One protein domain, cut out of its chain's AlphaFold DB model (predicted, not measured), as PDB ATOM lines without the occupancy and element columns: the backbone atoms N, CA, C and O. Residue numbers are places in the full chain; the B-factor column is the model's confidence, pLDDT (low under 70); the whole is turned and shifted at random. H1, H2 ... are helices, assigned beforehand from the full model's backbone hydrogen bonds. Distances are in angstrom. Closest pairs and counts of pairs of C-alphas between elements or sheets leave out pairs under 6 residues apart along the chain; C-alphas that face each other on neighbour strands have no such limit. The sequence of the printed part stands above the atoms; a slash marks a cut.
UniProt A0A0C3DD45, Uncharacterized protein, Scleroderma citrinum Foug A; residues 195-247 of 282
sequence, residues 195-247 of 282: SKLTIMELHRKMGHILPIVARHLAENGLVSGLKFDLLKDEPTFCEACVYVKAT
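Overview. This is residues 195 to 247 of the 282 residues of an uncharacterized protein of Scleroderma citrinum Foug A (UniProt A0A0C3DD45). Two short helices, H1 and H2, cross nearly at right angles and pack on each other, and a long link with no named element leads from H2 to a third short helix, H3, set apart at one end of the long axis. The tip of that end, residues 242 to 247, sticks out. The printed part has 53 residues with three named helices, in the order H1, H2, H3, and no named strand; its class is all helix, though only 23 of the 53 residues are in named elements. It is compact, with a radius of gyration of the C-alphas of 11.1 A, yet elongated in outline, spanning 35 by 19 by 16 A.

Arrangement. H1, residues 199 to 205, touches H2, residues 211 to 219, with 9 pairs of C-alphas within 8 A. Their closest C-alphas are those of His 203 and Ala 214, 5.6 A apart. Their lines stand about perpendicular, at 78 degrees, and their centres are 9.3 A apart. H3, residues 239 to 245, is apart from H1 and from H2. In H1, H2 and H3 every O i to N i+4 pair is within hydrogen-bond range.

Along the chain. H1 begins at C-alpha 199, at (144.641, 143.086, 146.201), and is 9.8 A long from first to last C-alpha. H2 begins at C-alpha 211, at (146.511, 142.337, 139.995), and is 12.2 A long. H3 is 9.8 A long and ends at C-alpha 245, at (150.511, 132.399, 131.462).

Size, cuts and confidence. The C-alphas of Gly 225 and Thr 247, the two farthest apart, are 36.1 A apart. The link from H1 to H2 is tight, with 5 residues; the link from H2 to H3 is long, residues 220 to 238. Residues 242 to 247, of which 242 to 245 belong to H3, stand free. The printed part has no cut. The mean pLDDT of the printed part is 79.8, and residues 195, 224 to 225 and 231 to 236 are under 70.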
ATOM      1  N   SER A 195     138.462 141.119 158.154       55.69
ATOM      2  CA  SER A 195     139.846 141.232 157.714       55.69
ATOM      3  C   SER A 195     139.840 141.970 156.385       55.69
ATOM      4  O   SER A 195     139.187 141.551 155.427       55.69
ATOM      5  N   LYS A 196     140.515 143.114 156.347       74.00
ATOM      6  CA  LYS A 196     140.679 143.864 155.112       74.00
ATOM      7  C   LYS A 196     141.343 142.952 154.077       74.00
ATOM      8  O   LYS A 196     142.346 142.317 154.389       74.00
ATOM      9  N   LEU A 197     140.753 142.863 152.891       82.56
ATOM     10  CA  LEU A 197     141.273 142.054 151.801       82.56
ATOM     11  C   LEU A 197     142.419 142.789 151.116       82.56
ATOM     12  O   LEU A 197     142.334 143.983 150.820       82.56
ATOM     13  N   THR A 198     143.486 142.057 150.848       87.44
ATOM     14  CA  THR A 198     144.581 142.510 149.988       87.44
ATOM     15  C   THR A 198     144.168 142.427 148.519       87.44
ATOM     16  O   THR A 198     143.276 141.653 148.144       87.44
ATOM     17  N   ILE A 199     144.845 143.183 147.653       87.12
ATOM     18  CA  ILE A 199     144.641 143.086 146.201       87.12
ATOM     19  C   ILE A 199     144.924 141.667 145.699       87.12
ATOM     20  O   ILE A 199     144.244 141.184 144.796       87.12
ATOM     21  N   MET A 200     145.872 140.958 146.313       86.31
ATOM     22  CA  MET A 200     146.224 139.592 145.921       86.31
ATOM     23  C   MET A 200     145.193 138.546 146.355       86.31
ATOM     24  O   MET A 200     144.990 137.547 145.662       86.31
ATOM     25  N   GLU A 201     144.484 138.773 147.457       86.69
ATOM     26  CA  GLU A 201     143.320 137.956 147.807       86.69
ATOM     27  C   GLU A 201     142.157 138.214 146.855       86.69
ATOM     28  O   GLU A 201     141.509 137.260 146.428       86.69
ATOM     29  N   LEU A 202     141.921 139.474 146.476       86.44
ATOM     30  CA  LEU A 202     140.910 139.811 145.474       86.44
ATOM     31  C   LEU A 202     141.257 139.197 144.109       86.44
ATOM     32  O   LEU A 202     140.397 138.579 143.491       86.44
ATOM     33  N   HIS A 203     142.524 139.271 143.692       89.06
ATOM     34  CA  HIS A 203     143.066 138.597 142.510       89.06
ATOM     35  C   HIS A 203     142.685 137.111 142.479       89.06
ATOM     36  O   HIS A 203     142.171 136.639 141.470       89.06
ATOM     37  N   ARG A 204     142.885 136.378 143.584       87.25
ATOM     38  CA  ARG A 204     142.564 134.939 143.678       87.25
ATOM     39  C   ARG A 204     141.058 134.685 143.732       87.25
ATOM     40  O   ARG A 204     140.564 133.833 143.003       87.25
ATOM     41  N   LYS A 205     140.327 135.427 144.570       83.94
ATOM     42  CA  LYS A 205     138.871 135.268 144.742       83.94
ATOM     43  C   LYS A 205     138.090 135.591 143.471       83.94
ATOM     44  O   LYS A 205     137.048 134.993 143.241       83.94
ATOM     45  N   MET A 206     138.625 136.479 142.638       81.88
ATOM     46  CA  MET A 206     138.091 136.810 141.318       81.88
ATOM     47  C   MET A 206     138.743 135.971 140.205       81.88
ATOM     48  O   MET A 206     138.817 136.412 139.062       81.88
ATOM     49  N   GLY A 207     139.234 134.765 140.499       83.62
ATOM     50  CA  GLY A 207     139.668 133.825 139.462       83.62
ATOM     51  C   GLY A 207     140.930 134.265 138.719       83.62
ATOM     52  O   GLY A 207     141.001 134.171 137.499       83.62
ATOM     53  N   HIS A 208     141.932 134.753 139.446       89.81
ATOM     54  CA  HIS A 208     143.251 135.102 138.910       89.81
ATOM     55  C   HIS A 208     143.270 136.254 137.881       89.81
ATOM     56  O   HIS A 208     144.145 136.309 137.007       89.81
ATOM     57  N   ILE A 209     142.351 137.223 138.012       86.81
ATOM     58  CA  ILE A 209     142.346 138.486 137.238       86.81
ATOM     59  C   ILE A 209     143.668 139.234 137.355       86.81
ATOM     60  O   ILE A 209     144.341 139.090 138.355       86.81
ATOM     61  N   LEU A 210     144.081 140.087 136.418       85.94
ATOM     62  CA  LEU A 210     145.354 140.804 136.609       85.94
ATOM     63  C   LEU A 210     145.355 141.602 137.938       85.94
ATOM     64  O   LEU A 210     144.373 142.291 138.215       85.94
ATOM     65  N   PRO A 211     146.441 141.575 138.743       87.06
ATOM     66  CA  PRO A 211     146.511 142.337 139.995       87.06
ATOM     67  C   PRO A 211     146.226 143.836 139.820       87.06
ATOM     68  O   PRO A 211     145.640 144.461 140.699       87.06
ATOM     69  N   ILE A 212     146.579 144.411 138.663       86.19
ATOM     70  CA  ILE A 212     146.259 145.807 138.337       86.19
ATOM     71  C   ILE A 212     144.752 146.042 138.161       86.19
ATOM     72  O   ILE A 212     144.229 147.055 138.612       86.19
ATOM     73  N   VAL A 213     144.037 145.076 137.580       85.25
ATOM     74  CA  VAL A 213     142.577 145.122 137.436       85.25
ATOM     75  C   VAL A 213     141.923 144.949 138.801       85.25
ATOM     76  O   VAL A 213     141.031 145.714 139.144       85.25
ATOM     77  N   ALA A 214     142.416 144.019 139.625       87.62
ATOM     78  CA  ALA A 214     141.957 143.864 141.005       87.62
ATOM     79  C   ALA A 214     142.110 145.171 141.805       87.62
ATOM     80  O   ALA A 214     141.185 145.576 142.508       87.62
ATOM     81  N   ARG A 215     143.239 145.876 141.641       87.00
ATOM     82  CA  ARG A 215     143.456 147.204 142.230       87.00
ATOM     83  C   ARG A 215     142.432 148.221 141.736       87.00
ATOM     84  O   ARG A 215     141.793 148.871 142.555       87.00
ATOM     85  N   HIS A 216     142.222 148.307 140.426       87.12
ATOM     86  CA  HIS A 216     141.258 149.234 139.837       87.12
ATOM     87  C   HIS A 216     139.819 148.965 140.311       87.12
ATOM     88  O   HIS A 216     139.076 149.899 140.608       87.12
ATOM     89  N   LEU A 217     139.432 147.694 140.441       85.75
ATOM     90  CA  LEU A 217     138.129 147.290 140.973       85.75
ATOM     91  C   LEU A 217     137.946 147.714 142.438       85.75
ATOM     92  O   LEU A 217     136.862 148.155 142.824       85.75
ATOM     93  N   ALA A 218     139.006 147.598 143.243       85.12
ATOM     94  CA  ALA A 218     138.996 147.992 144.647       85.12
ATOM     95  C   ALA A 218     138.995 149.522 144.833       85.12
ATOM     96  O   ALA A 218     138.238 150.036 145.653       85.12
ATOM     97  N   GLU A 219     139.813 150.256 144.072       85.62
ATOM     98  CA  GLU A 219     139.969 151.715 144.181       85.62
ATOM     99  C   GLU A 219     138.735 152.480 143.694       85.62
ATOM    100  O   GLU A 219     138.327 153.451 144.332       85.62
ATOM    101  N   ASN A 220     138.097 152.022 142.613       83.00
ATOM    102  CA  ASN A 220     136.902 152.674 142.067       83.00
ATOM    103  C   ASN A 220     135.599 152.229 142.744       83.00
ATOM    104  O   ASN A 220     134.519 152.641 142.330       83.00
ATOM    105  N   GLY A 221     135.674 151.376 143.772       79.62
ATOM    106  CA  GLY A 221     134.492 150.895 144.488       79.62
ATOM    107  C   GLY A 221     133.546 150.044 143.634       79.62
ATOM    108  O   GLY A 221     132.389 149.867 144.013       79.62
ATOM    109  N   LEU A 222     134.036 149.501 142.513       78.44
ATOM    110  CA  LEU A 222     133.285 148.600 141.628       78.44
ATOM    111  C   LEU A 222     132.977 147.266 142.321       78.44
ATOM    112  O   LEU A 222     132.021 146.580 141.971       78.44
ATOM    113  N   VAL A 223     133.760 146.921 143.348       74.31
ATOM    114  CA  VAL A 223     133.461 145.838 144.287       74.31
ATOM    115  C   VAL A 223     133.145 146.452 145.650       74.31
ATOM    116  O   VAL A 223     134.034 146.882 146.384       74.31
ATOM    117  N   SER A 224     131.857 146.506 145.991       68.69
ATOM    118  CA  SER A 224     131.363 147.057 147.261       68.69
ATOM    119  C   SER A 224     131.133 145.968 148.320       68.69
ATOM    120  O   SER A 224     131.021 144.786 148.008       68.69
ATOM    121  N   GLY A 225     131.092 146.355 149.601       68.50
ATOM    122  CA  GLY A 225     130.855 145.431 150.726       68.50
ATOM    123  C   GLY A 225     132.113 144.778 151.314       68.50
ATOM    124  O   GLY A 225     132.030 144.083 152.325       68.50
ATOM    125  N   LEU A 226     133.285 145.052 150.740       75.44
ATOM    126  CA  LEU A 226     134.578 144.560 151.207       75.44
ATOM    127  C   LEU A 226     135.460 145.741 151.625       75.44
ATOM    128  O   LEU A 226     135.450 146.797 150.997       75.44
ATOM    129  N   LYS A 227     136.216 145.586 152.717       78.44
ATOM    130  CA  LYS A 227     137.254 146.554 153.100       78.44
ATOM    131  C   LYS A 227     138.567 146.100 152.479       78.44
ATOM    132  O   LYS A 227     138.912 144.937 152.653       78.44
ATOM    133  N   PHE A 228     139.296 146.996 151.819       81.25
ATOM    134  CA  PHE A 228     140.573 146.674 151.178       81.25
ATOM    135  C   PHE A 228     141.752 147.350 151.881       81.25
ATOM    136  O   PHE A 228     141.627 148.466 152.389       81.25
ATOM    137  N   ASP A 229     142.898 146.671 151.923       75.44
ATOM    138  CA  ASP A 229     144.141 147.151 152.540       75.44
ATOM    139  C   ASP A 229     145.157 147.576 151.460       75.44
ATOM    140  O   ASP A 229     146.182 146.938 151.249       75.44
ATOM    141  N   LEU A 230     144.888 148.699 150.783       71.50
ATOM    142  CA  LEU A 230     145.670 149.176 149.623       71.50
ATOM    143  C   LEU A 230     147.134 149.559 149.936       71.50
ATOM    144  O   LEU A 230     147.927 149.780 149.024       71.50
ATOM    145  N   LEU A 231     147.496 149.663 151.218       65.50
ATOM    146  CA  LEU A 231     148.820 150.101 151.681       65.50
ATOM    147  C   LEU A 231     149.868 148.977 151.724       65.50
ATOM    148  O   LEU A 231     151.047 149.271 151.896       65.50
ATOM    149  N   LYS A 232     149.459 147.705 151.621       61.06
ATOM    150  CA  LYS A 232     150.363 146.545 151.745       61.06
ATOM    151  C   LYS A 232     150.850 145.973 150.411       61.06
ATOM    152  O   LYS A 232     151.675 145.068 150.418       61.06
ATOM    153  N   ASP A 233     150.347 146.471 149.287       59.06
ATOM    154  CA  ASP A 233     150.371 145.722 148.032       59.06
ATOM    155  C   ASP A 233     151.428 146.230 147.041       59.06
ATOM    156  O   ASP A 233     151.121 146.976 146.104       59.06
ATOM    157  N   GLU A 234     152.662 145.742 147.188       61.91
ATOM    158  CA  GLU A 234     153.439 145.388 145.996       61.91
ATOM    159  C   GLU A 234     152.816 144.111 145.405       61.91
ATOM    160  O   GLU A 234     152.522 143.181 146.160       61.91
ATOM    161  N   PRO A 235     152.538 144.046 144.089       63.22
ATOM    162  CA  PRO A 235     151.926 142.871 143.479       63.22
ATOM    163  C   PRO A 235     152.848 141.664 143.652       63.22
ATOM    164  O   PRO A 235     153.836 141.496 142.940       63.22
ATOM    165  N   THR A 236     152.520 140.815 144.622       69.06
ATOM    166  CA  THR A 236     153.270 139.592 144.863       69.06
ATOM    167  C   THR A 236     153.015 138.608 143.731       69.06
ATOM    168  O   THR A 236     151.884 138.431 143.276       69.06
ATOM    169  N   PHE A 237     154.080 137.935 143.322       81.06
ATOM    170  CA  PHE A 237     154.072 136.790 142.426       81.06
ATOM    171  C   PHE A 237     152.909 135.814 142.710       81.06
ATOM    172  O   PHE A 237     152.641 135.451 143.857       81.06
ATOM    173  N   CYS A 238     152.223 135.374 141.653       87.56
ATOM    174  CA  CYS A 238     151.177 134.357 141.726       87.56
ATOM    175  C   CYS A 238     151.589 133.145 140.892       87.56
ATOM    176  O   CYS A 238     151.567 133.200 139.661       87.56
ATOM    177  N   GLU A 239     151.937 132.053 141.568       87.19
ATOM    178  CA  GLU A 239     152.429 130.822 140.943       87.19
ATOM    179  C   GLU A 239     151.440 130.251 139.918       87.19
ATOM    180  O   GLU A 239     151.828 129.942 138.796       87.19
ATOM    181  N   ALA A 240     150.146 130.217 140.252       86.44
ATOM    182  CA  ALA A 240     149.103 129.748 139.342       86.44
ATOM    183  C   ALA A 240     149.036 130.586 138.053       86.44
ATOM    184  O   ALA A 240     148.925 130.042 136.956       86.44
ATOM    185  N   CYS A 241     149.157 131.913 138.158       88.19
ATOM    186  CA  CYS A 241     149.185 132.770 136.975       88.19
ATOM    187  C   CYS A 241     150.434 132.556 136.141       88.19
ATOM    188  O   CYS A 241     150.336 132.584 134.922       88.19
ATOM    189  N   VAL A 242     151.589 132.367 136.774       86.25
ATOM    190  CA  VAL A 242     152.847 132.128 136.062       86.25
ATOM    191  C   VAL A 242     152.783 130.803 135.324       86.25
ATOM    192  O   VAL A 242     153.075 130.771 134.138       86.25
ATOM    193  N   TYR A 243     152.319 129.742 135.979       83.38
ATOM    194  CA  TYR A 243     152.180 128.435 135.351       83.38
ATOM    195  C   TYR A 243     151.243 128.474 134.136       83.38
ATOM    196  O   TYR A 243     151.565 127.938 133.081       83.38
ATOM    197  N   VAL A 244     150.103 129.160 134.260       79.06
ATOM    198  CA  VAL A 244     149.099 129.229 133.188       79.06
ATOM    199  C   VAL A 244     149.480 130.222 132.083       79.06
ATOM    200  O   VAL A 244     149.154 129.992 130.921       79.06
ATOM    201  N   LYS A 245     150.148 131.333 132.417       76.88
ATOM    202  CA  LYS A 245     150.511 132.399 131.462       76.88
ATOM    203  C   LYS A 245     151.946 132.313 130.954       76.88
ATOM    204  O   LYS A 245     152.343 133.175 130.174       76.88
ATOM    205  N   ALA A 246     152.726 131.323 131.381       76.44
ATOM    206  CA  ALA A 246     154.054 131.083 130.840       76.44
ATOM    207  C   ALA A 246     153.935 130.773 129.345       76.44
ATOM    208  O   ALA A 246     153.604 129.662 128.933       76.44
ATOM    209  N   THR A 247     154.209 131.774 128.517       73.69
ATOM    210  CA  THR A 247     154.387 131.579 127.086       73.69
ATOM    211  C   THR A 247     155.795 131.042 126.860       73.69
ATOM    212  O   THR A 247     156.773 131.530 127.435       73.69
TER     213      THR A 247